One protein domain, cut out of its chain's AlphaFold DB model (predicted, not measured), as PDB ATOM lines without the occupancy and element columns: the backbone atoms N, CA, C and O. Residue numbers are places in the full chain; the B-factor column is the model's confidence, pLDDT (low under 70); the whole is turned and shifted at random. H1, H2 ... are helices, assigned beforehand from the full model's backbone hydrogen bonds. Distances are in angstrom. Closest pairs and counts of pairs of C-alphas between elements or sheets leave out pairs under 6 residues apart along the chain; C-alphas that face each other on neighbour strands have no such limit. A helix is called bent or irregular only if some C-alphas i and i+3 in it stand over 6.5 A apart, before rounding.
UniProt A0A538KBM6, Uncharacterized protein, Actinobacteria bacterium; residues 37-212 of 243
ATOM      1  N   PRO A  37      39.077 -19.575 -60.657       84.88
ATOM      2  CA  PRO A  37      39.031 -19.073 -59.280       84.88
ATOM      3  C   PRO A  37      38.801 -17.556 -59.191       84.88
ATOM      4  O   PRO A  37      37.927 -17.112 -58.444       84.88
ATOM      5  N   ALA A  38      39.525 -16.764 -59.990       85.88
ATOM      6  CA  ALA A  38      39.377 -15.311 -60.063       85.88
ATOM      7  C   ALA A  38      37.980 -14.907 -60.547       85.88
ATOM      8  O   ALA A  38      37.355 -14.038 -59.940       85.88
ATOM      9  N   LYS A  39      37.445 -15.581 -61.576       88.25
ATOM     10  CA  LYS A  39      36.077 -15.326 -62.047       88.25
ATOM     11  C   LYS A  39      35.051 -15.601 -60.943       88.25
ATOM     12  O   LYS A  39      34.239 -14.730 -60.654       88.25
ATOM     13  N   ARG A  40      35.129 -16.755 -60.263       87.50
ATOM     14  CA  ARG A  40      34.245 -17.093 -59.126       87.50
ATOM     15  C   ARG A  40      34.314 -16.057 -58.002       87.50
ATOM     16  O   ARG A  40      33.283 -15.721 -57.423       87.50
ATOM     17  N   PHE A  41      35.508 -15.548 -57.701       89.81
ATOM     18  CA  PHE A  41      35.708 -14.510 -56.691       89.81
ATOM     19  C   PHE A  41      35.039 -13.185 -57.089       89.81
ATOM     20  O   PHE A  41      34.248 -12.647 -56.317       89.81
ATOM     21  N   VAL A  42      35.268 -12.708 -58.318       88.00
ATOM     22  CA  VAL A  42      34.660 -11.475 -58.856       88.00
ATOM     23  C   VAL A  42      33.136 -11.595 -58.963       88.00
ATOM     24  O   VAL A  42      32.420 -10.732 -58.456       88.00
ATOM     25  N   ASP A  43      32.631 -12.685 -59.556       89.62
ATOM     26  CA  ASP A  43      31.195 -12.969 -59.689       89.62
ATOM     27  C   ASP A  43      30.496 -12.937 -58.317       89.62
ATOM     28  O   ASP A  43      29.369 -12.453 -58.195       89.62
ATOM     29  N   SER A  44      31.171 -13.413 -57.260       88.12
ATOM     30  CA  SER A  44      30.602 -13.459 -55.911       88.12
ATOM     31  C   SER A  44      30.262 -12.080 -55.334       88.12
ATOM     32  O   SER A  44      29.373 -12.007 -54.487       88.12
ATOM     33  N   GLN A  45      30.895 -10.994 -55.801       83.88
ATOM     34  CA  GLN A  45      30.598  -9.624 -55.361       83.88
ATOM     35  C   GLN A  45      29.320  -9.035 -55.978       83.88
ATOM     36  O   GLN A  45      28.766  -8.065 -55.451       83.88
ATOM     37  N   MET A  46      28.866  -9.570 -57.116       84.62
ATOM     38  CA  MET A  46      27.816  -8.940 -57.924       84.62
ATOM     39  C   MET A  46      26.493  -8.690 -57.180       84.62
ATOM     40  O   MET A  46      25.944  -7.603 -57.365       84.62
ATOM     41  N   PRO A  47      25.986  -9.582 -56.301       88.62
ATOM     42  CA  PRO A  47      24.743  -9.333 -55.566       88.62
ATOM     43  C   PRO A  47      24.788  -8.077 -54.684       88.62
ATOM     44  O   PRO A  47      23.840  -7.294 -54.694       88.62
ATOM     45  N   LEU A  48      25.896  -7.843 -53.967       86.44
ATOM     46  CA  LEU A  48      26.051  -6.644 -53.138       86.44
ATOM     47  C   LEU A  48      26.240  -5.385 -54.001       86.44
ATOM     48  O   LEU A  48      25.620  -4.362 -53.728       86.44
ATOM     49  N   ARG A  49      27.018  -5.464 -55.089       85.62
ATOM     50  CA  ARG A  49      27.189  -4.344 -56.038       85.62
ATOM     51  C   ARG A  49      25.867  -3.909 -56.680       85.62
ATOM     52  O   ARG A  49      25.628  -2.713 -56.831       85.62
ATOM     53  N   VAL A  50      25.001  -4.860 -57.036       87.44
ATOM     54  CA  VAL A  50      23.652  -4.576 -57.555       87.44
ATOM     55  C   VAL A  50      22.794  -3.894 -56.488       87.44
ATOM     56  O   VAL A  50      22.166  -2.884 -56.792       87.44
ATOM     57  N   ALA A  51      22.815  -4.375 -55.240       87.88
ATOM     58  CA  ALA A  51      22.078  -3.752 -54.138       87.88
ATOM     59  C   ALA A  51      22.533  -2.307 -53.857       87.88
ATOM     60  O   ALA A  51      21.694  -1.417 -53.753       87.88
ATOM     61  N   ILE A  52      23.848  -2.059 -53.813       86.06
ATOM     62  CA  ILE A  52      24.429  -0.716 -53.645       86.06
ATOM     63  C   ILE A  52      23.984   0.206 -54.780       86.06
ATOM     64  O   ILE A  52      23.462   1.287 -54.526       86.06
ATOM     65  N   ASN A  53      24.115  -0.221 -56.037       87.00
ATOM     66  CA  ASN A  53      23.705   0.604 -57.174       87.00
ATOM     67  C   ASN A  53      22.193   0.885 -57.182       87.00
ATOM     68  O   ASN A  53      21.794   2.008 -57.472       87.00
ATOM     69  N   ALA A  54      21.362  -0.088 -56.796       87.75
ATOM     70  CA  ALA A  54      19.910   0.069 -56.693       87.75
ATOM     71  C   ALA A  54      19.447   0.904 -55.479       87.75
ATOM     72  O   ALA A  54      18.288   1.316 -55.436       87.75
ATOM     73  N   LYS A  55      20.317   1.145 -54.487       89.06
ATOM     74  CA  LYS A  55      20.012   1.937 -53.280       89.06
ATOM     75  C   LYS A  55      20.821   3.223 -53.139       89.06
ATOM     76  O   LYS A  55      20.498   4.005 -52.252       89.06
ATOM     77  N   ARG A  56      21.803   3.489 -54.008       87.69
ATOM     78  CA  ARG A  56      22.765   4.603 -53.908       87.69
ATOM     79  C   ARG A  56      22.126   5.939 -53.519       87.69
ATOM     80  O   ARG A  56      22.516   6.521 -52.515       87.69
ATOM     81  N   THR A  57      21.093   6.374 -54.238       87.12
ATOM     82  CA  THR A  57      20.386   7.635 -53.952       87.12
ATOM     83  C   THR A  57      19.717   7.632 -52.574       87.12
ATOM     84  O   THR A  57      19.717   8.652 -51.892       87.12
ATOM     85  N   THR A  58      19.185   6.493 -52.118       89.56
ATOM     86  CA  THR A  58      18.637   6.333 -50.759       89.56
ATOM     87  C   THR A  58      19.735   6.394 -49.697       89.56
ATOM     88  O   THR A  58      19.534   7.043 -48.676       89.56
ATOM     89  N   MET A  59      20.886   5.757 -49.937       90.69
ATOM     90  CA  MET A  59      22.049   5.790 -49.037       90.69
ATOM     91  C   MET A  59      22.546   7.235 -48.859       90.69
ATOM     92  O   MET A  59      22.636   7.724 -47.736       90.69
ATOM     93  N   GLN A  60      22.742   7.950 -49.973       87.25
ATOM     94  CA  GLN A  60      23.120   9.370 -49.998       87.25
ATOM     95  C   GLN A  60      22.081  10.249 -49.285       87.25
ATOM     96  O   GLN A  60      22.427  10.998 -48.380       87.25
ATOM     97  N   THR A  61      20.789  10.087 -49.595       85.62
ATOM     98  CA  THR A  61      19.707  10.877 -48.971       85.62
ATOM     99  C   THR A  61      19.656  10.704 -47.446       85.62
ATOM    100  O   THR A  61      19.331  11.653 -46.732       85.62
ATOM    101  N   ARG A  62      19.974   9.508 -46.927       88.62
ATOM    102  CA  ARG A  62      20.046   9.244 -45.479       88.62
ATOM    103  C   ARG A  62      21.289   9.879 -44.848       88.62
ATOM    104  O   ARG A  62      21.143  10.610 -43.870       88.62
ATOM    105  N   ALA A  63      22.461   9.729 -45.467       84.69
ATOM    106  CA  ALA A  63      23.688  10.412 -45.048       84.69
ATOM    107  C   ALA A  63      23.527  11.948 -45.012       84.69
ATOM    108  O   ALA A  63      23.891  12.595 -44.029       84.69
ATOM    109  N   ASP A  64      22.920  12.540 -46.044       86.50
ATOM    110  CA  ASP A  64      22.669  13.984 -46.145       86.50
ATOM    111  C   ASP A  64      21.634  14.469 -45.119       86.50
ATOM    112  O   ASP A  64      21.736  15.587 -44.602       86.50
ATOM    113  N   ARG A  65      20.630  13.638 -44.804       89.81
ATOM    114  CA  ARG A  65      19.657  13.919 -43.739       89.81
ATOM    115  C   ARG A  65      20.342  13.946 -42.376       89.81
ATOM    116  O   ARG A  65      20.160  14.925 -41.656       89.81
ATOM    117  N   LEU A  66      21.131  12.924 -42.039       90.06
ATOM    118  CA  LEU A  66      21.873  12.890 -40.776       90.06
ATOM    119  C   LEU A  66      22.849  14.070 -40.683       90.06
ATOM    120  O   LEU A  66      22.888  14.745 -39.662       90.06
ATOM    121  N   THR A  67      23.558  14.389 -41.770       89.00
ATOM    122  CA  THR A  67      24.463  15.549 -41.842       89.00
ATOM    123  C   THR A  67      23.754  16.846 -41.436       89.00
ATOM    124  O   THR A  67      24.273  17.618 -40.630       89.00
ATOM    125  N   LYS A  68      22.527  17.070 -41.925       90.38
ATOM    126  CA  LYS A  68      21.707  18.237 -41.550       90.38
ATOM    127  C   LYS A  68      21.255  18.201 -40.085       90.38
ATOM    128  O   LYS A  68      21.253  19.249 -39.446       90.38
ATOM    129  N   VAL A  69      20.905  17.026 -39.551       91.94
ATOM    130  CA  VAL A  69      20.531  16.853 -38.133       91.94
ATOM    131  C   VAL A  69      21.726  17.133 -37.220       91.94
ATOM    132  O   VAL A  69      21.619  17.984 -36.341       91.94
ATOM    133  N   TYR A  70      22.882  16.513 -37.466       90.31
ATOM    134  CA  TYR A  70      24.096  16.722 -36.674       90.31
ATOM    135  C   TYR A  70      24.529  18.193 -36.654       90.31
ATOM    136  O   TYR A  70      24.749  18.745 -35.579       90.31
ATOM    137  N   PHE A  71      24.572  18.877 -37.805       90.62
ATOM    138  CA  PHE A  71      24.918  20.303 -37.825       90.62
ATOM    139  C   PHE A  71      23.850  21.212 -37.198       90.62
ATOM    140  O   PHE A  71      24.198  22.299 -36.739       90.62
ATOM    141  N   ALA A  72      22.582  20.797 -37.124       92.25
ATOM    142  CA  ALA A  72      21.576  21.503 -36.332       92.25
ATOM    143  C   ALA A  72      21.820  21.308 -34.825       92.25
ATOM    144  O   ALA A  72      21.894  22.295 -34.096       92.25
ATOM    145  N   CYS A  73      22.041  20.069 -34.371       92.31
ATOM    146  CA  CYS A  73      22.348  19.768 -32.970       92.31
ATOM    147  C   CYS A  73      23.646  20.444 -32.508       92.31
ATOM    148  O   CYS A  73      23.678  21.034 -31.433       92.31
ATOM    149  N   ARG A  74      24.688  20.458 -33.350       91.38
ATOM    150  CA  ARG A  74      25.959  21.141 -33.069       91.38
ATOM    151  C   ARG A  74      25.812  22.653 -32.894       91.38
ATOM    152  O   ARG A  74      26.551  23.228 -32.115       91.38
ATOM    153  N   ARG A  75      24.875  23.311 -33.584       90.06
ATOM    154  CA  ARG A  75      24.604  24.751 -33.383       90.06
ATOM    155  C   ARG A  75      23.826  25.049 -32.099       90.06
ATOM    156  O   ARG A  75      23.801  26.196 -31.678       90.06
ATOM    157  N   ALA A  76      23.180  24.042 -31.512       89.12
ATOM    158  CA  ALA A  76      22.457  24.149 -30.246       89.12
ATOM    159  C   ALA A  76      23.324  23.783 -29.024       89.12
ATOM    160  O   ALA A  76      22.823  23.785 -27.902       89.12
ATOM    161  N   VAL A  77      24.603  23.456 -29.236       90.12
ATOM    162  CA  VAL A  77      25.564  23.067 -28.201       90.12
ATOM    163  C   VAL A  77      26.777  23.984 -28.299       90.12
ATOM    164  O   VAL A  77      27.419  24.051 -29.346       90.12
ATOM    165  N   ASP A  78      27.097  24.680 -27.212       85.06
ATOM    166  CA  ASP A  78      28.325  25.470 -27.132       85.06
ATOM    167  C   ASP A  78      29.546  24.546 -26.986       85.06
ATOM    168  O   ASP A  78      29.505  23.548 -26.264       85.06
ATOM    169  N   ILE A  79      30.621  24.864 -27.709       80.94
ATOM    170  CA  ILE A  79      31.901  24.142 -27.685       80.94
ATOM    171  C   ILE A  79      33.081  25.136 -27.623       80.94
ATOM    172  O   ILE A  79      34.208  24.781 -27.975       80.94
ATOM    173  N   ASP A  80      32.872  26.378 -27.169       82.69
ATOM    174  CA  ASP A  80      33.978  27.182 -26.641       82.69
ATOM    175  C   ASP A  80      34.323  26.700 -25.223       82.69
ATOM    176  O   ASP A  80      33.534  26.801 -24.285       82.69
ATOM    177  N   LEU A  81      35.514  26.120 -25.076       82.81
ATOM    178  CA  LEU A  81      36.006  25.566 -23.813       82.81
ATOM    179  C   LEU A  81      37.100  26.440 -23.181       82.81
ATOM    180  O   LEU A  81      37.863  25.951 -22.343       82.81
ATOM    181  N   GLY A  82      37.226  27.700 -23.621       82.75
ATOM    182  CA  GLY A  82      38.267  28.645 -23.201       82.75
ATOM    183  C   GLY A  82      39.689  28.221 -23.589       82.75
ATOM    184  O   GLY A  82      40.670  28.779 -23.101       82.75
ATOM    185  N   SER A  83      39.817  27.188 -24.427       88.25
ATOM    186  CA  SER A  83      41.073  26.548 -24.806       88.25
ATOM    187  C   SER A  83      40.919  25.919 -26.187       88.25
ATOM    188  O   SER A  83      40.141  24.978 -26.364       88.25
ATOM    189  N   LEU A  84      41.688  26.429 -27.152       87.56
ATOM    190  CA  LEU A  84      41.660  25.967 -28.540       87.56
ATOM    191  C   LEU A  84      41.912  24.454 -28.639       87.56
ATOM    192  O   LEU A  84      41.169  23.762 -29.326       87.56
ATOM    193  N   ASP A  85      42.888  23.929 -27.896       87.94
ATOM    194  CA  ASP A  85      43.233  22.503 -27.905       87.94
ATOM    195  C   ASP A  85      42.076  21.618 -27.412       87.94
ATOM    196  O   ASP A  85      41.802  20.569 -28.001       87.94
ATOM    197  N   ARG A  86      41.341  22.051 -26.374       86.38
ATOM    198  CA  ARG A  86      40.150  21.330 -25.889       86.38
ATOM    199  C   ARG A  86      39.022  21.372 -26.918       86.38
ATOM    200  O   ARG A  86      38.470  20.325 -27.252       86.38
ATOM    201  N   THR A  87      38.711  22.551 -27.458       89.38
ATOM    202  CA  THR A  87      37.672  22.729 -28.487       89.38
ATOM    203  C   THR A  87      37.981  21.939 -29.765       89.38
ATOM    204  O   THR A  87      37.074  21.330 -30.342       89.38
ATOM    205  N   LEU A  88      39.250  21.874 -30.187       88.50
ATOM    206  CA  LEU A  88      39.702  21.056 -31.317       88.50
ATOM    207  C   LEU A  88      39.604  19.554 -31.018       88.50
ATOM    208  O   LEU A  88      39.093  18.813 -31.855       88.50
ATOM    209  N   SER A  89      40.026  19.103 -29.832       88.88
ATOM    210  CA  SER A  89      39.948  17.687 -29.434       88.88
ATOM    211  C   SER A  89      38.503  17.169 -29.428       88.88
ATOM    212  O   SER A  89      38.200  16.144 -30.046       88.88
ATOM    213  N   VAL A  90      37.584  17.931 -28.822       90.00
ATOM    214  CA  VAL A  90      36.141  17.635 -28.815       90.00
ATOM    215  C   VAL A  90      35.563  17.680 -30.229       90.00
ATOM    216  O   VAL A  90      34.857  16.756 -30.634       90.00
ATOM    217  N   THR A  91      35.907  18.707 -31.014       89.25
ATOM    218  CA  THR A  91      35.467  18.835 -32.412       89.25
ATOM    219  C   THR A  91      35.912  17.653 -33.275       89.25
ATOM    220  O   THR A  91      35.104  17.162 -34.062       89.25
ATOM    221  N   SER A  92      37.156  17.185 -33.128       88.00
ATOM    222  CA  SER A  92      37.684  16.045 -33.887       88.00
ATOM    223  C   SER A  92      36.967  14.759 -33.494       88.00
ATOM    224  O   SER A  92      36.411  14.088 -34.355       88.00
ATOM    225  N   ARG A  93      36.877  14.453 -32.190       90.31
ATOM    226  CA  ARG A  93      36.226  13.220 -31.721       90.31
ATOM    227  C   ARG A  93      34.751  13.153 -32.129       90.31
ATOM    228  O   ARG A  93      34.277  12.094 -32.532       90.31
ATOM    229  N   MET A  94      34.035  14.278 -32.071       91.62
ATOM    230  CA  MET A  94      32.649  14.343 -32.538       91.62
ATOM    231  C   MET A  94      32.519  14.264 -34.059       91.62
ATOM    232  O   MET A  94      31.519  13.736 -34.539       91.62
ATOM    233  N   LEU A  95      33.505  14.737 -34.828       87.44
ATOM    234  CA  LEU A  95      33.554  14.525 -36.277       87.44
ATOM    235  C   LEU A  95      33.761  13.039 -36.611       87.44
ATOM    236  O   LEU A  95      33.021  12.507 -37.432       87.44
ATOM    237  N   ASP A  96      34.689  12.353 -35.939       86.38
ATOM    238  CA  ASP A  96      34.962  10.922 -36.146       86.38
ATOM    239  C   ASP A  96      33.758  10.033 -35.772       86.38
ATOM    240  O   ASP A  96      33.417   9.080 -36.486       86.38
ATOM    241  N   TYR A  97      33.067  10.368 -34.675       90.06
ATOM    242  CA  TYR A  97      31.817   9.713 -34.282       90.06
ATOM    243  C   TYR A  97      30.696   9.986 -35.299       90.06
ATOM    244  O   TYR A  97      30.055   9.048 -35.771       90.06
ATOM    245  N   PHE A  98      30.514  11.243 -35.721       90.50
ATOM    246  CA  PHE A  98      29.523  11.615 -36.736       90.50
ATOM    247  C   PHE A  98      29.762  10.948 -38.093       90.50
ATOM    248  O   PHE A  98      28.808  10.526 -38.742       90.50
ATOM    249  N   LEU A  99      31.014  10.806 -38.531       86.62
ATOM    250  CA  LEU A  99      31.328  10.074 -39.757       86.62
ATOM    251  C   LEU A  99      30.976   8.582 -39.620       86.62
ATOM    252  O   LEU A  99      30.442   7.996 -40.558       86.62
ATOM    253  N   SER A 100      31.182   7.991 -38.440       87.12
ATOM    254  CA  SER A 100      30.804   6.600 -38.145       87.12
ATOM    255  C   SER A 100      29.282   6.381 -38.171       87.12
ATOM    256  O   SER A 100      28.803   5.404 -38.748       87.12
ATOM    257  N   ASP A 101      28.521   7.311 -37.591       92.06
ATOM    258  CA  ASP A 101      27.052   7.365 -37.629       92.06
ATOM    259  C   ASP A 101      26.539   7.554 -39.071       92.06
ATOM    260  O   ASP A 101      25.745   6.761 -39.579       92.06
ATOM    261  N   ARG A 102      27.112   8.515 -39.807       87.88
ATOM    262  CA  ARG A 102      26.793   8.793 -41.215       87.88
ATOM    263  C   ARG A 102      26.999   7.584 -42.122       87.88
ATOM    264  O   ARG A 102      26.139   7.336 -42.967       87.88
ATOM    265  N   GLU A 103      28.076   6.821 -41.949       87.06
ATOM    266  CA  GLU A 103      28.290   5.583 -42.707       87.06
ATOM    267  C   GLU A 103      27.320   4.469 -42.286       87.06
ATOM    268  O   GLU A 103      26.772   3.773 -43.143       87.06
ATOM    269  N   GLN A 104      27.014   4.323 -40.994       88.69
ATOM    270  CA  GLN A 104      26.000   3.367 -40.542       88.69
ATOM    271  C   GLN A 104      24.615   3.673 -41.145       88.69
ATOM    272  O   GLN A 104      23.952   2.777 -41.681       88.69
ATOM    273  N   GLU A 105      24.200   4.939 -41.118       88.38
ATOM    274  CA  GLU A 105      22.918   5.419 -41.638       88.38
ATOM    275  C   GLU A 105      22.861   5.413 -43.180       88.38
ATOM    276  O   GLU A 105      21.809   5.132 -43.771       88.38
ATOM    277  N   ALA A 106      24.000   5.597 -43.856       88.56
ATOM    278  CA  ALA A 106      24.137   5.352 -45.291       88.56
ATOM    279  C   ALA A 106      23.989   3.862 -45.645       88.56
ATOM    280  O   ALA A 106      23.397   3.529 -46.672       88.56
ATOM    281  N   LEU A 107      24.496   2.949 -44.809       88.62
ATOM    282  CA  LEU A 107      24.458   1.498 -45.033       88.62
ATOM    283  C   LEU A 107      23.137   0.837 -44.600       88.62
ATOM    284  O   LEU A 107      22.817  -0.259 -45.079       88.62
ATOM    285  N   ASN A 108      22.334   1.490 -43.754       89.75
ATOM    286  CA  ASN A 108      21.035   0.997 -43.276       89.75
ATOM    287  C   ASN A 108      20.113   0.433 -44.392       89.75
ATOM    288  O   ASN A 108      19.631  -0.694 -44.233       89.75
ATOM    289  N   PRO A 109      19.924   1.091 -45.561       92.06
ATOM    290  CA  PRO A 109      19.125   0.571 -46.683       92.06
ATOM    291  C   PRO A 109      19.593  -0.760 -47.296       92.06
ATOM    292  O   PRO A 109      18.854  -1.335 -48.099       92.06
ATOM    293  N   ILE A 110      20.803  -1.233 -46.969       92.19
ATOM    294  CA  ILE A 110      21.397  -2.462 -47.514       92.19
ATOM    295  C   ILE A 110      21.905  -3.451 -46.449       92.19
ATOM    296  O   ILE A 110      22.495  -4.463 -46.828       92.19
ATOM    297  N   ARG A 111      21.655  -3.247 -45.142       92.50
ATOM    298  CA  ARG A 111      22.163  -4.135 -44.060       92.50
ATOM    299  C   ARG A 111      21.863  -5.627 -44.278       92.50
ATOM    300  O   ARG A 111      22.732  -6.465 -44.050       92.50
ATOM    301  N   SER A 112      20.687  -5.975 -44.805       95.12
ATOM    302  CA  SER A 112      20.336  -7.358 -45.172       95.12
ATOM    303  C   SER A 112      21.217  -7.935 -46.294       95.12
ATOM    304  O   SER A 112      21.592  -9.108 -46.252       95.12
ATOM    305  N   HIS A 113      21.612  -7.110 -47.268       94.00
ATOM    306  CA  HIS A 113      22.550  -7.487 -48.325       94.00
ATOM    307  C   HIS A 113      23.991  -7.600 -47.803       94.00
ATOM    308  O   HIS A 113      24.715  -8.477 -48.270       94.00
ATOM    309  N   LEU A 114      24.398  -6.788 -46.815       90.56
ATOM    310  CA  LEU A 114      25.692  -6.949 -46.133       90.56
ATOM    311  C   LEU A 114      25.778  -8.318 -45.443       90.56
ATOM    312  O   LEU A 114      26.760  -9.037 -45.625       90.56
ATOM    313  N   ALA A 115      24.730  -8.706 -44.707       95.38
ATOM    314  CA  ALA A 115      24.664  -9.990 -44.009       95.38
ATOM    315  C   ALA A 115      24.700 -11.168 -44.998       95.38
ATOM    316  O   ALA A 115      25.568 -12.039 -44.909       95.38
ATOM    317  N   ALA A 116      23.843 -11.132 -46.023       95.94
ATOM    318  CA  ALA A 116      23.823 -12.143 -47.078       95.94
ATOM    319  C   ALA A 116      25.156 -12.236 -47.852       95.94
ATOM    320  O   ALA A 116      25.515 -13.317 -48.328       95.94
ATOM    321  N   GLN A 117      25.903 -11.132 -47.975       93.19
ATOM    322  CA  GLN A 117      27.224 -11.124 -48.599       93.19
ATOM    323  C   GLN A 117      28.316 -11.677 -47.673       93.19
ATOM    324  O   GLN A 117      29.170 -12.428 -48.147       93.19
ATOM    325  N   ALA A 118      28.272 -11.394 -46.367       92.00
ATOM    326  CA  ALA A 118      29.168 -12.015 -45.393       92.00
ATOM    327  C   ALA A 118      29.013 -13.545 -45.421       92.00
ATOM    328  O   ALA A 118      29.985 -14.265 -45.648       92.00
ATOM    329  N   ASP A 119      27.779 -14.047 -45.340       96.62
ATOM    330  CA  ASP A 119      27.502 -15.487 -45.370       96.62
ATOM    331  C   ASP A 119      27.789 -16.125 -46.741       96.62
ATOM    332  O   ASP A 119      27.996 -17.339 -46.836       96.62
ATOM    333  N   ARG A 120      27.794 -15.341 -47.829       94.56
ATOM    334  CA  ARG A 120      28.283 -15.784 -49.144       94.56
ATOM    335  C   ARG A 120      29.798 -15.949 -49.120       94.56
ATOM    336  O   ARG A 120      30.293 -16.994 -49.532       94.56
ATOM    337  N   TYR A 121      30.529 -14.967 -48.604       91.94
ATOM    338  CA  TYR A 121      31.982 -15.026 -48.469       91.94
ATOM    339  C   TYR A 121      32.469 -16.090 -47.472       91.94
ATOM    340  O   TYR A 121      33.568 -16.617 -47.650       91.94
ATOM    341  N   GLU A 122      31.665 -16.471 -46.475       95.00
ATOM    342  CA  GLU A 122      31.974 -17.594 -45.574       95.00
ATOM    343  C   GLU A 122      31.738 -18.982 -46.179       95.00
ATOM    344  O   GLU A 122      32.337 -19.958 -45.726       95.00
ATOM    345  N   ARG A 123      30.928 -19.072 -47.237       95.12
ATOM    346  CA  ARG A 123      30.679 -20.316 -47.985       95.12
ATOM    347  C   ARG A 123      31.411 -20.377 -49.326       95.12
ATOM    348  O   ARG A 123      31.465 -21.440 -49.938       95.12
ATOM    349  N   LEU A 124      32.007 -19.270 -49.776       93.56
ATOM    350  CA  LEU A 124      32.761 -19.215 -51.025       93.56
ATOM    351  C   LEU A 124      33.965 -20.169 -50.986       93.56
ATOM    352  O   LEU A 124      34.722 -20.200 -50.010       93.56
ATOM    353  N   SER A 125      34.130 -20.911 -52.078       94.00
ATOM    354  CA  SER A 125      35.299 -21.723 -52.399       94.00
ATOM    355  C   SER A 125      35.635 -21.495 -53.872       94.00
ATOM    356  O   SER A 125      34.874 -21.852 -54.775       94.00
ATOM    357  N   THR A 126      36.744 -20.811 -54.115       89.94
ATOM    358  CA  THR A 126      37.237 -20.455 -55.449       89.94
ATOM    359  C   THR A 126      38.119 -21.562 -56.025       89.94
ATOM    360  O   THR A 126      38.119 -21.767 -57.240       89.94
ATOM    361  N   GLY A 127      38.821 -22.295 -55.152       90.81
ATOM    362  CA  GLY A 127      39.935 -23.186 -55.487       90.81
ATOM    363  C   GLY A 127      41.311 -22.535 -55.289       90.81
ATOM    364  O   GLY A 127      42.321 -23.231 -55.333       90.81
ATOM    365  N   ASP A 128      41.365 -21.225 -55.028       93.38
ATOM    366  CA  ASP A 128      42.585 -20.487 -54.706       93.38
ATOM    367  C   ASP A 128      42.588 -20.103 -53.217       93.38
ATOM    368  O   ASP A 128      41.796 -19.280 -52.751       93.38
ATOM    369  N   ARG A 129      43.529 -20.681 -52.457       92.88
ATOM    370  CA  ARG A 129      43.644 -20.488 -50.998       92.88
ATOM    371  C   ARG A 129      43.826 -19.024 -50.579       92.88
ATOM    372  O   ARG A 129      43.550 -18.703 -49.423       92.88
ATOM    373  N   LEU A 130      44.323 -18.148 -51.454       92.06
ATOM    374  CA  LEU A 130      44.487 -16.724 -51.161       92.06
ATOM    375  C   LEU A 130      43.176 -15.959 -51.377       92.06
ATOM    376  O   LEU A 130      42.801 -15.162 -50.517       92.06
ATOM    377  N   LEU A 131      42.448 -16.247 -52.458       91.56
ATOM    378  CA  LEU A 131      41.125 -15.658 -52.704       91.56
ATOM    379  C   LEU A 131      40.101 -16.131 -51.658       91.56
ATOM    380  O   LEU A 131      39.322 -15.330 -51.147       91.56
ATOM    381  N   ASP A 132      40.165 -17.399 -51.244       92.81
ATOM    382  CA  ASP A 132      39.310 -17.937 -50.177       92.81
ATOM    383  C   ASP A 132      39.595 -17.259 -48.823       92.81
ATOM    384  O   ASP A 132      38.670 -16.890 -48.096       92.81
ATOM    385  N   ARG A 133      40.874 -17.005 -48.500       91.81
ATOM    386  CA  ARG A 133      41.266 -16.217 -47.315       91.81
ATOM    387  C   ARG A 133      40.788 -14.766 -47.399       91.81
ATOM    388  O   ARG A 133      40.326 -14.244 -46.385       91.81
ATOM    389  N   ALA A 134      40.862 -14.137 -48.572       89.62
ATOM    390  CA  ALA A 134      40.367 -12.777 -48.789       89.62
ATOM    391  C   ALA A 134      38.839 -12.686 -48.647       89.62
ATOM    392  O   ALA A 134      38.339 -11.741 -48.043       89.62
ATOM    393  N   ALA A 135      38.093 -13.703 -49.090       91.00
ATOM    394  CA  ALA A 135      36.656 -13.789 -48.840       91.00
ATOM    395  C   ALA A 135      36.357 -13.849 -47.332       91.00
ATOM    396  O   ALA A 135      35.605 -13.025 -46.816       91.00
ATOM    397  N   ARG A 136      37.009 -14.753 -46.581       91.88
ATOM    398  CA  ARG A 136      36.838 -14.822 -45.113       91.88
ATOM    399  C   ARG A 136      37.268 -13.532 -44.395       91.88
ATOM    400  O   ARG A 136      36.717 -13.219 -43.346       91.88
ATOM    401  N   ALA A 137      38.215 -12.778 -44.953       86.88
ATOM    402  CA  ALA A 137      38.599 -11.454 -44.466       86.88
ATOM    403  C   ALA A 137      37.497 -10.401 -44.694       86.88
ATOM    404  O   ALA A 137      37.075  -9.747 -43.739       86.88
ATOM    405  N   GLN A 138      36.945 -10.298 -45.909       86.31
ATOM    406  CA  GLN A 138      35.806  -9.408 -46.177       86.31
ATOM    407  C   GLN A 138      34.565  -9.784 -45.345       86.31
ATOM    408  O   GLN A 138      33.871  -8.896 -44.857       86.31
ATOM    409  N   ALA A 139      34.313 -11.078 -45.106       89.69
ATOM    410  CA  ALA A 139      33.232 -11.535 -44.228       89.69
ATOM    411  C   ALA A 139      33.374 -11.014 -42.785       89.69
ATOM    412  O   ALA A 139      32.396 -10.533 -42.211       89.69
ATOM    413  N   ARG A 140      34.591 -11.045 -42.214       87.56
ATOM    414  CA  ARG A 140      34.874 -10.461 -40.889       87.56
ATOM    415  C   ARG A 140      34.616  -8.959 -40.858       87.56
ATOM    416  O   ARG A 140      34.001  -8.483 -39.911       87.56
ATOM    417  N   SER A 141      35.042  -8.213 -41.880       84.44
ATOM    418  CA  SER A 141      34.777  -6.767 -41.952       84.44
ATOM    419  C   SER A 141      33.286  -6.449 -42.074       84.44
ATOM    420  O   SER A 141      32.796  -5.608 -41.327       84.44
ATOM    421  N   LEU A 142      32.536  -7.174 -42.909       86.88
ATOM    422  CA  LEU A 142      31.080  -7.012 -43.002       86.88
ATOM    423  C   LEU A 142      30.371  -7.343 -41.678       86.88
ATOM    424  O   LEU A 142      29.448  -6.629 -41.292       86.88
ATOM    425  N   ARG A 143      30.810  -8.376 -40.945       88.88
ATOM    426  CA  ARG A 143      30.256  -8.686 -39.615       88.88
ATOM    427  C   ARG A 143      30.637  -7.658 -38.548       88.88
ATOM    428  O   ARG A 143      29.785  -7.344 -37.730       88.88
ATOM    429  N   ARG A 144      31.846  -7.082 -38.589       85.75
ATOM    430  CA  ARG A 144      32.233  -5.938 -37.738       85.75
ATOM    431  C   ARG A 144      31.319  -4.728 -37.969       85.75
ATOM    432  O   ARG A 144      30.776  -4.207 -37.007       85.75
ATOM    433  N   ILE A 145      31.076  -4.359 -39.228       84.31
ATOM    434  CA  ILE A 145      30.145  -3.281 -39.620       84.31
ATOM    435  C   ILE A 145      28.714  -3.553 -39.122       84.31
ATOM    436  O   ILE A 145      28.049  -2.660 -38.606       84.31
ATOM    437  N   LEU A 146      28.231  -4.794 -39.247       88.56
ATOM    438  CA  LEU A 146      26.886  -5.175 -38.801       88.56
ATOM    439  C   LEU A 146      26.730  -5.257 -37.276       88.56
ATOM    440  O   LEU A 146      25.607  -5.130 -36.791       88.56
ATOM    441  N   ALA A 147      27.820  -5.480 -36.540       90.44
ATOM    442  CA  ALA A 147      27.824  -5.619 -35.085       90.44
ATOM    443  C   ALA A 147      27.897  -4.281 -34.327       90.44
ATOM    444  O   ALA A 147      27.765  -4.287 -33.104       90.44
ATOM    445  N   VAL A 148      28.095  -3.150 -35.013       86.69
ATOM    446  CA  VAL A 148      28.009  -1.828 -34.373       86.69
ATOM    447  C   VAL A 148      26.567  -1.579 -33.926       86.69
ATOM    448  O   VAL A 148      25.631  -1.782 -34.709       86.69
ATOM    449  N   ALA A 149      26.411  -1.151 -32.673       90.56
ATOM    450  CA  ALA A 149      25.147  -0.677 -32.118       90.56
ATOM    451  C   ALA A 149      24.630   0.556 -32.880       90.56
ATOM    452  O   ALA A 149      25.392   1.201 -33.599       90.56
ATOM    453  N   GLU A 150      23.346   0.874 -32.736       92.44
ATOM    454  CA  GLU A 150      22.769   2.085 -33.331       92.44
ATOM    455  C   GLU A 150      23.447   3.337 -32.747       92.44
ATOM    456  O   GLU A 150      23.667   3.418 -31.537       92.44
ATOM    457  N   LEU A 151      23.846   4.261 -33.621       93.25
ATOM    458  CA  LEU A 151      24.573   5.482 -33.268       93.25
ATOM    459  C   LEU A 151      23.623   6.686 -33.309       93.25
ATOM    460  O   LEU A 151      22.709   6.730 -34.129       93.25
ATOM    461  N   ASP A 152      23.853   7.666 -32.436       95.50
ATOM    462  CA  ASP A 152      23.165   8.962 -32.487       95.50
ATOM    463  C   ASP A 152      24.142  10.073 -32.097       95.50
ATOM    464  O   ASP A 152      24.430  10.312 -30.919       95.50
ATOM    465  N   SER A 153      24.666  10.767 -33.106       94.06
ATOM    466  CA  SER A 153      25.604  11.884 -32.936       94.06
ATOM    467  C   SER A 153      24.981  13.118 -32.288       94.06
ATOM    468  O   SER A 153      25.713  13.968 -31.783       94.06
ATOM    469  N   CYS A 154      23.654  13.258 -32.317       94.88
ATOM    470  CA  CYS A 154      22.946  14.365 -31.685       94.88
ATOM    471  C   CYS A 154      22.808  14.114 -30.180       94.88
ATOM    472  O   CYS A 154      23.252  14.943 -29.385       94.88
ATOM    473  N   ALA A 155      22.280  12.949 -29.790       95.62
ATOM    474  CA  ALA A 155      22.164  12.550 -28.389       95.62
ATOM    475  C   ALA A 155      23.543  12.436 -27.716       95.62
ATOM    476  O   ALA A 155      23.742  12.971 -26.628       95.62
ATOM    477  N   THR A 156      24.524  11.833 -28.400       96.38
ATOM    478  CA  THR A 156      25.906  11.701 -27.903       96.38
ATOM    479  C   THR A 156      26.576  13.060 -27.684       96.38
ATOM    480  O   THR A 156      27.241  13.261 -26.669       96.38
ATOM    481  N   LEU A 157      26.377  14.027 -28.591       95.38
ATOM    482  CA  LEU A 157      26.896  15.385 -28.401       95.38
ATOM    483  C   LEU A 157      26.236  16.079 -27.202       95.38
ATOM    484  O   LEU A 157      26.916  16.755 -26.433       95.38
ATOM    485  N   GLN A 158      24.919  15.923 -27.051       95.44
ATOM    486  CA  GLN A 158      24.152  16.544 -25.971       95.44
ATOM    487  C   GLN A 158      24.503  15.959 -24.599       95.44
ATOM    488  O   GLN A 158      24.600  16.722 -23.639       95.44
ATOM    489  N   ASP A 159      24.714  14.646 -24.491       95.94
ATOM    490  CA  ASP A 159      25.175  13.995 -23.259       95.94
ATOM    491  C   ASP A 159      26.605  14.419 -22.895       95.94
ATOM    492  O   ASP A 159      26.859  14.853 -21.770       95.94
ATOM    493  N   TRP A 160      27.539  14.404 -23.855       96.19
ATOM    494  CA  TRP A 160      28.921  14.798 -23.570       96.19
ATOM    495  C   TRP A 160      29.034  16.282 -23.172       96.19
ATOM    496  O   TRP A 160      29.821  16.629 -22.286       96.19
ATOM    497  N   ALA A 161      28.196  17.147 -23.755       95.38
ATOM    498  CA  ALA A 161      28.077  18.556 -23.381       95.38
ATOM    499  C   ALA A 161      27.477  18.757 -21.978       95.38
ATOM    500  O   ALA A 161      28.018  19.534 -21.191       95.38
ATOM    501  N   GLN A 162      26.408  18.028 -21.627       95.31
ATOM    502  CA  GLN A 162      25.839  18.031 -20.268       95.31
ATOM    503  C   GLN A 162      26.869  17.582 -19.219       95.31
ATOM    504  O   GLN A 162      26.904  18.121 -18.115       95.31
ATOM    505  N   ASN A 163      27.769  16.673 -19.597       95.06
ATOM    506  CA  ASN A 163      28.892  16.210 -18.784       95.06
ATOM    507  C   ASN A 163      30.190  17.041 -18.962       95.06
ATOM    508  O   ASN A 163      31.297  16.556 -18.687       95.06
ATOM    509  N   GLY A 164      30.077  18.298 -19.414       92.69
ATOM    510  CA  GLY A 164      31.157  19.298 -19.419       92.69
ATOM    511  C   GLY A 164      32.341  18.993 -20.346       92.69
ATOM    512  O   GLY A 164      33.450  19.483 -20.110       92.69
ATOM    513  N   PHE A 165      32.128  18.150 -21.360       94.50
ATOM    514  CA  PHE A 165      33.164  17.613 -22.245       94.50
ATOM    515  C   PHE A 165      34.349  16.990 -21.485       94.50
ATOM    516  O   PHE A 165      35.522  17.268 -21.755       94.50
ATOM    517  N   THR A 166      34.033  16.169 -20.481       92.44
ATOM    518  CA  THR A 166      35.010  15.396 -19.699       92.44
ATOM    519  C   THR A 166      35.386  14.091 -20.404       92.44
ATOM    520  O   THR A 166      34.528  13.436 -20.994       92.44
ATOM    521  N   ASP A 167      36.654  13.669 -20.328       90.69
ATOM    522  CA  ASP A 167      37.140  12.463 -21.028       90.69
ATOM    523  C   ASP A 167      36.412  11.170 -20.619       90.69
ATOM    524  O   ASP A 167      36.298  10.247 -21.420       90.69
ATOM    525  N   ALA A 168      35.875  11.114 -19.395       93.12
ATOM    526  CA  ALA A 168      35.097   9.981 -18.887       93.12
ATOM    527  C   ALA A 168      33.739   9.785 -19.593       93.12
ATOM    528  O   ALA A 168      33.197   8.684 -19.558       93.12
ATOM    529  N   HIS A 169      33.216  10.832 -20.237       93.00
ATOM    530  CA  HIS A 169      31.971  10.819 -21.016       93.00
ATOM    531  C   HIS A 169      32.237  11.016 -22.518       93.00
ATOM    532  O   HIS A 169      31.313  11.208 -23.305       93.00
ATOM    533  N   ALA A 170      33.507  10.993 -22.933       92.75
ATOM    534  CA  ALA A 170      33.883  11.147 -24.326       92.75
ATOM    535  C   ALA A 170      33.538   9.873 -25.113       92.75
ATOM    536  O   ALA A 170      33.935   8.783 -24.691       92.75
ATOM    537  N   PRO A 171      32.860   9.972 -26.270       92.31
ATOM    538  CA  PRO A 171      32.349   8.795 -26.954       92.31
ATOM    539  C   PRO A 171      33.462   7.870 -27.453       92.31
ATOM    540  O   PRO A 171      34.521   8.316 -27.911       92.31
ATOM    541  N   GLU A 172      33.189   6.566 -27.406       90.31
ATOM    542  CA  GLU A 172      33.977   5.561 -28.113       90.31
ATOM    543  C   GLU A 172      33.677   5.667 -29.615       90.31
ATOM    544  O   GLU A 172      32.530   5.542 -30.042       90.31
ATOM    545  N   ILE A 173      34.709   5.913 -30.428       84.31
ATOM    546  CA  ILE A 173      34.579   5.972 -31.889       84.31
ATOM    547  C   ILE A 173      34.524   4.533 -32.437       84.31
ATOM    548  O   ILE A 173      35.491   3.787 -32.248       84.31
ATOM    549  N   PRO A 174      33.467   4.130 -33.171       77.62
ATOM    550  CA  PRO A 174      33.371   2.797 -33.759       77.62
ATOM    551  C   PRO A 174      34.499   2.510 -34.762       77.62
ATOM    552  O   PRO A 174      34.483   2.939 -35.917       77.62
ATOM    553  N   SER A 175      35.469   1.704 -34.328       67.94
ATOM    554  CA  SER A 175      36.733   1.377 -35.014       67.94
ATOM    555  C   SER A 175      36.601   0.506 -36.281       67.94
ATOM    556  O   SER A 175      37.515  -0.221 -36.663       67.94
ATOM    557  N   VAL A 176      35.444   0.553 -36.945       66.38
ATOM    558  CA  VAL A 176      35.119  -0.239 -38.142       66.38
ATOM    559  C   VAL A 176      34.779   0.622 -39.361       66.38
ATOM    560  O   VAL A 176      34.785   0.097 -40.470       66.38
ATOM    561  N   PHE A 177      34.505   1.918 -39.159       61.84
ATOM    562  CA  PHE A 177      34.226   2.892 -40.224       61.84
ATOM    563  C   PHE A 177      35.403   3.846 -40.477       61.84
ATOM    564  O   PHE A 177      35.593   4.310 -41.595       61.84
ATOM    565  N   THR A 178      36.241   4.090 -39.467       51.31
ATOM    566  CA  THR A 178      37.385   5.019 -39.530       51.31
ATOM    567  C   THR A 178      38.694   4.382 -40.019       51.31
ATOM    568  O   THR A 178      39.738   5.032 -40.022       51.31
ATOM    569  N   TRP A 179      38.692   3.095 -40.383       46.88
ATOM    570  CA  TRP A 179      39.921   2.328 -40.625       46.88
ATOM    571  C   TRP A 179      40.214   2.154 -42.114       46.88
ATOM    572  O   TRP A 179      39.475   1.481 -42.832       46.88
ATOM    573  N   SER A 180      41.353   2.694 -42.558       46.03
ATOM    574  CA  SER A 180      41.881   2.408 -43.891       46.03
ATOM    575  C   SER A 180      42.160   0.910 -44.056       46.03
ATOM    576  O   SER A 180      42.476   0.189 -43.104       46.03
ATOM    577  N   ALA A 181      42.116   0.425 -45.298       40.25
ATOM    578  CA  ALA A 181      42.372  -0.981 -45.604       40.25
ATOM    579  C   ALA A 181      43.808  -1.455 -45.273       40.25
ATOM    580  O   ALA A 181      44.113  -2.628 -45.474       40.25
ATOM    581  N   GLU A 182      44.687  -0.579 -44.777       38.62
ATOM    582  CA  GLU A 182      46.084  -0.873 -44.439       38.62
ATOM    583  C   GLU A 182      46.298  -1.226 -42.956       38.62
ATOM    584  O   GLU A 182      47.225  -1.976 -42.646       38.62
ATOM    585  N   THR A 183      45.448  -0.744 -42.037       40.38
ATOM    586  CA  THR A 183      45.601  -0.979 -40.583       40.38
ATOM    587  C   THR A 183      44.985  -2.296 -40.106       40.38
ATOM    588  O   THR A 183      45.383  -2.836 -39.073       40.38
ATOM    589  N   LEU A 184      44.051  -2.870 -40.869       51.09
ATOM    590  CA  LEU A 184      43.525  -4.207 -40.605       51.09
ATOM    591  C   LEU A 184      44.571  -5.288 -40.920       51.09
ATOM    592  O   LEU A 184      45.163  -5.313 -41.998       51.09
ATOM    593  N   SER A 185      44.688  -6.299 -40.052       52.50
ATOM    594  CA  SER A 185      45.448  -7.533 -40.336       52.50
ATOM    595  C   SER A 185      44.944  -8.271 -41.589       52.50
ATOM    596  O   SER A 185      45.706  -8.949 -42.283       52.50
ATOM    597  N   ASP A 186      43.664  -8.077 -41.913       66.31
ATOM    598  CA  ASP A 186      43.005  -8.488 -43.151       66.31
ATOM    599  C   ASP A 186      43.557  -7.765 -44.400       66.31
ATOM    600  O   ASP A 186      43.642  -8.366 -45.471       66.31
ATOM    601  N   GLY A 187      43.994  -6.510 -44.268       69.75
ATOM    602  CA  GLY A 187      44.428  -5.629 -45.356       69.75
ATOM    603  C   GLY A 187      45.537  -6.208 -46.227       69.75
ATOM    604  O   GLY A 187      45.434  -6.254 -47.453       69.75
ATOM    605  N   ARG A 188      46.562  -6.788 -45.590       79.25
ATOM    606  CA  ARG A 188      47.651  -7.496 -46.286       79.25
ATOM    607  C   ARG A 188      47.145  -8.684 -47.114       79.25
ATOM    608  O   ARG A 188      47.731  -8.988 -48.152       79.25
ATOM    609  N   VAL A 189      46.074  -9.355 -46.685       83.88
ATOM    610  CA  VAL A 189      45.449 -10.459 -47.438       83.88
ATOM    611  C   VAL A 189      44.700  -9.916 -48.654       83.88
ATOM    612  O   VAL A 189      44.829 -10.486 -49.738       83.88
ATOM    613  N   LEU A 190      43.988  -8.795 -48.509       83.69
ATOM    614  CA  LEU A 190      43.280  -8.141 -49.614       83.69
ATOM    615  C   LEU A 190      44.265  -7.584 -50.658       83.69
ATOM    616  O   LEU A 190      44.127  -7.872 -51.844       83.69
ATOM    617  N   ALA A 191      45.343  -6.915 -50.239       84.00
ATOM    618  CA  ALA A 191      46.403  -6.442 -51.134       84.00
ATOM    619  C   ALA A 191      47.093  -7.592 -51.902       84.00
ATOM    620  O   ALA A 191      47.376  -7.481 -53.101       84.00
ATOM    621  N   LEU A 192      47.328  -8.734 -51.242       87.94
ATOM    622  CA  LEU A 192      47.839  -9.940 -51.897       87.94
ATOM    623  C   LEU A 192      46.818 -10.541 -52.876       87.94
ATOM    624  O   LEU A 192      47.210 -10.941 -53.972       87.94
ATOM    625  N   ALA A 193      45.526 -10.558 -52.539       87.75
ATOM    626  CA  ALA A 193      44.465 -10.986 -53.450       87.75
ATOM    627  C   ALA A 193      44.349 -10.060 -54.674       87.75
ATOM    628  O   ALA A 193      44.267 -10.552 -55.795       87.75
ATOM    629  N   ALA A 194      44.469  -8.739 -54.507       87.19
ATOM    630  CA  ALA A 194      44.543  -7.794 -55.623       87.19
ATOM    631  C   ALA A 194      45.741  -8.104 -56.539       87.19
ATOM    632  O   ALA A 194      45.597  -8.160 -57.762       87.19
ATOM    633  N   LYS A 195      46.924  -8.385 -55.972       88.56
ATOM    634  CA  LYS A 195      48.103  -8.808 -56.750       88.56
ATOM    635  C   LYS A 195      47.871 -10.141 -57.478       88.56
ATOM    636  O   LYS A 195      48.270 -10.270 -58.634       88.56
ATOM    637  N   ARG A 196      47.204 -11.106 -56.835       90.75
ATOM    638  CA  ARG A 196      46.850 -12.412 -57.414       90.75
ATOM    639  C   ARG A 196      45.890 -12.271 -58.597       90.75
ATOM    640  O   ARG A 196      46.177 -12.818 -59.656       90.75
ATOM    641  N   LEU A 197      44.836 -11.472 -58.441       88.06
ATOM    642  CA  LEU A 197      43.857 -11.159 -59.486       88.06
ATOM    643  C   LEU A 197      44.494 -10.427 -60.679       88.06
ATOM    644  O   LEU A 197      44.156 -10.717 -61.823       88.06
ATOM    645  N   ARG A 198      45.463  -9.528 -60.445       89.81
ATOM    646  CA  ARG A 198      46.248  -8.920 -61.539       89.81
ATOM    647  C   ARG A 198      47.062  -9.952 -62.324       89.81
ATOM    648  O   ARG A 198      47.203  -9.803 -63.531       89.81
ATOM    649  N   ALA A 199      47.566 -10.998 -61.666       89.50
ATOM    650  CA  ALA A 199      48.233 -12.112 -62.343       89.50
ATOM    651  C   ALA A 199      47.252 -13.033 -63.104       89.50
ATOM    652  O   ALA A 199      47.652 -13.642 -64.088       89.50
ATOM    653  N   ASP A 200      45.969 -13.074 -62.719       86.94
ATOM    654  CA  ASP A 200      44.878 -13.708 -63.487       86.94
ATOM    655  C   ASP A 200      44.282 -12.789 -64.584       86.94
ATOM    656  O   ASP A 200      43.178 -13.033 -65.073       86.94
ATOM    657  N   GLY A 201      44.986 -11.714 -64.963       87.38
ATOM    658  CA  GLY A 201      44.629 -10.844 -66.090       87.38
ATOM    659  C   GLY A 201      43.708  -9.658 -65.774       87.38
ATOM    660  O   GLY A 201      43.346  -8.920 -66.693       87.38
ATOM    661  N   LEU A 202      43.331  -9.414 -64.511       85.88
ATOM    662  CA  LEU A 202      42.561  -8.211 -64.165       85.88
ATOM    663  C   LEU A 202      43.423  -6.940 -64.247       85.88
ATOM    664  O   LEU A 202      44.562  -6.897 -63.779       85.88
ATOM    665  N   SER A 203      42.833  -5.845 -64.739       86.75
ATOM    666  CA  SER A 203      43.441  -4.514 -64.621       86.75
ATOM    667  C   SER A 203      43.600  -4.109 -63.149       86.75
ATOM    668  O   SER A 203      42.866  -4.581 -62.281       86.75
ATOM    669  N   ALA A 204      44.529  -3.192 -62.851       81.56
ATOM    670  CA  ALA A 204      44.789  -2.756 -61.476       81.56
ATOM    671  C   ALA A 204      43.516  -2.268 -60.751       81.56
ATOM    672  O   ALA A 204      43.253  -2.690 -59.627       81.56
ATOM    673  N   LYS A 205      42.687  -1.458 -61.429       81.56
ATOM    674  CA  LYS A 205      41.410  -0.959 -60.892       81.56
ATOM    675  C   LYS A 205      40.381  -2.080 -60.705       81.56
ATOM    676  O   LYS A 205      39.709  -2.110 -59.679       81.56
ATOM    677  N   ALA A 206      40.276  -3.026 -61.643       81.81
ATOM    678  CA  ALA A 206      39.347  -4.155 -61.522       81.81
ATOM    679  C   ALA A 206      39.740  -5.114 -60.385       81.81
ATOM    680  O   ALA A 206      38.880  -5.527 -59.609       81.81
ATOM    681  N   ALA A 207      41.033  -5.418 -60.253       83.38
ATOM    682  CA  ALA A 207      41.568  -6.260 -59.190       83.38
ATOM    683  C   ALA A 207      41.413  -5.622 -57.803       83.38
ATOM    684  O   ALA A 207      41.015  -6.314 -56.872       83.38
ATOM    685  N   SER A 208      41.664  -4.312 -57.674       80.31
ATOM    686  CA  SER A 208      41.438  -3.576 -56.422       80.31
ATOM    687  C   SER A 208      39.959  -3.625 -56.026       80.31
ATOM    688  O   SER A 208      39.621  -4.154 -54.971       80.31
ATOM    689  N   ARG A 209      39.058  -3.214 -56.934       78.50
ATOM    690  CA  ARG A 209      37.597  -3.252 -56.725       78.50
ATOM    691  C   ARG A 209      37.061  -4.633 -56.332       78.50
ATOM    692  O   ARG A 209      36.012  -4.712 -55.709       78.50
ATOM    693  N   ALA A 210      37.707  -5.717 -56.763       79.81
ATOM    694  CA  ALA A 210      37.316  -7.082 -56.412       79.81
ATOM    695  C   ALA A 210      37.932  -7.565 -55.086       79.81
ATOM    696  O   ALA A 210      37.314  -8.350 -54.375       79.81
ATOM    697  N   ALA A 211      39.144  -7.117 -54.750       79.31
ATOM    698  CA  ALA A 211      39.849  -7.508 -53.532       79.31
ATOM    699  C   ALA A 211      39.414  -6.728 -52.282       79.31
ATOM    700  O   ALA A 211      39.547  -7.255 -51.178       79.31
ATOM    701  N   TYR A 212      38.863  -5.527 -52.451       75.94
ATOM    702  CA  TYR A 212      38.290  -4.701 -51.385       75.94
ATOM    703  C   TYR A 212      36.749  -4.724 -51.416       75.94
ATOM    704  O   TYR A 212      36.150  -5.482 -52.195       75.94
TER     705      TYR A 212
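This is residues 37 to 212 of the 243 residues of an uncharacterized protein of Actinobacteria bacterium (UniProt A0A538KBM6). Picture a long, arched body of helices with two lobes, tied together by the bent helices H2 and H3, whose arms lie side by side in both lobes. One lobe is a three-helix bundle of H2b, H3a and the short H5; the other gathers H1, H2a, H3b, H4, H6 and H7, and residues 163 to 186 lead back from the first lobe to the second. The printed part has 176 residues with seven named helices, H1 to H7 in order, and no named strand; its class is all helix. It is loose, with a radius of gyration of the C-alphas of 19.4 A, and elongated, spanning 60 by 31 by 26 A.

Find C-alpha 37 at (39.031, -19.073, -59.280), where H1, residues 37 to 44, begins. H2, residues 46 to 75, was assigned as one helix by its hydrogen bonds but is bent, with C-alphas 54 and 57 8.1 A apart; its arms are H2a, 46 to 54, and H2b, 57 to 75, 27.1 A long. H3, residues 84 to 123, likewise one helix by its hydrogen bonds, is bent where C-alphas 109 and 112 are 8.2 A apart. Its arm H3a, 84 to 109, starts at (41.660, 25.967, -28.540) and is 38.5 A long; it is irregular, with C-alphas 106 and 109 7.1 A apart. H3b is 112 to 123. Then come H4, 129 to 147, 26.9 A; H5, 153 to 162; H6, 187 to 199, 18.6 A; and H7, 204 to 211, ending at (39.849, -7.508, -53.532).

Start at H3 and H4, the hubs, touching three helices each. H3b and H4 are a hairpin at a shallow tilt of 31 degrees; their closest C-alphas, of Ala 118 and Ala 139, are 4.3 A apart. H3b touches H2a with residues 113 to 117 alone, closest at His 113 and Leu 48, C-alphas 6.0 A apart. H4 touches H1 with residues 131 to 135 alone; the closest C-alphas, of Leu 131 and Phe 41, are 6.8 A apart. H4 touches H6 with residues 130 to 137 alone, at a steep tilt of 42 degrees, the closest C-alphas, of Ala 134 and Leu 190, being 5.5 A apart. H6 touches H7, with the closest C-alphas, of Ala 194 and Ala 207, 4.9 A apart. Now look to the up-and-down bundle, where each runs against the one before: H2b and H3a are a hairpin at a shallow tilt of 28 degrees, their closest C-alphas, of Met 59 and Ala 106, 4.3 A apart. H5 touches H3a, closest at the C-alphas of Ser 153 and Phe 98, 5.5 A, and H2b, closest at those of Cys 154 and Cys 73, 5.6 A. H5 and H7 are apart. Every O i to N i+4 pair is within hydrogen-bond range in H1, H2a, H2b, H3b, H4, H5, H6 and H7; in H3a it is 21 of 22.

The two C-alphas farthest apart, of Gly 82 and Gly 127, are 61.1 A apart. The printed part has no cut. The link from H5 to H6, 24 residues, is long. Mean pLDDT of the printed part is 86.4, and residues 175 to 187 are under 70.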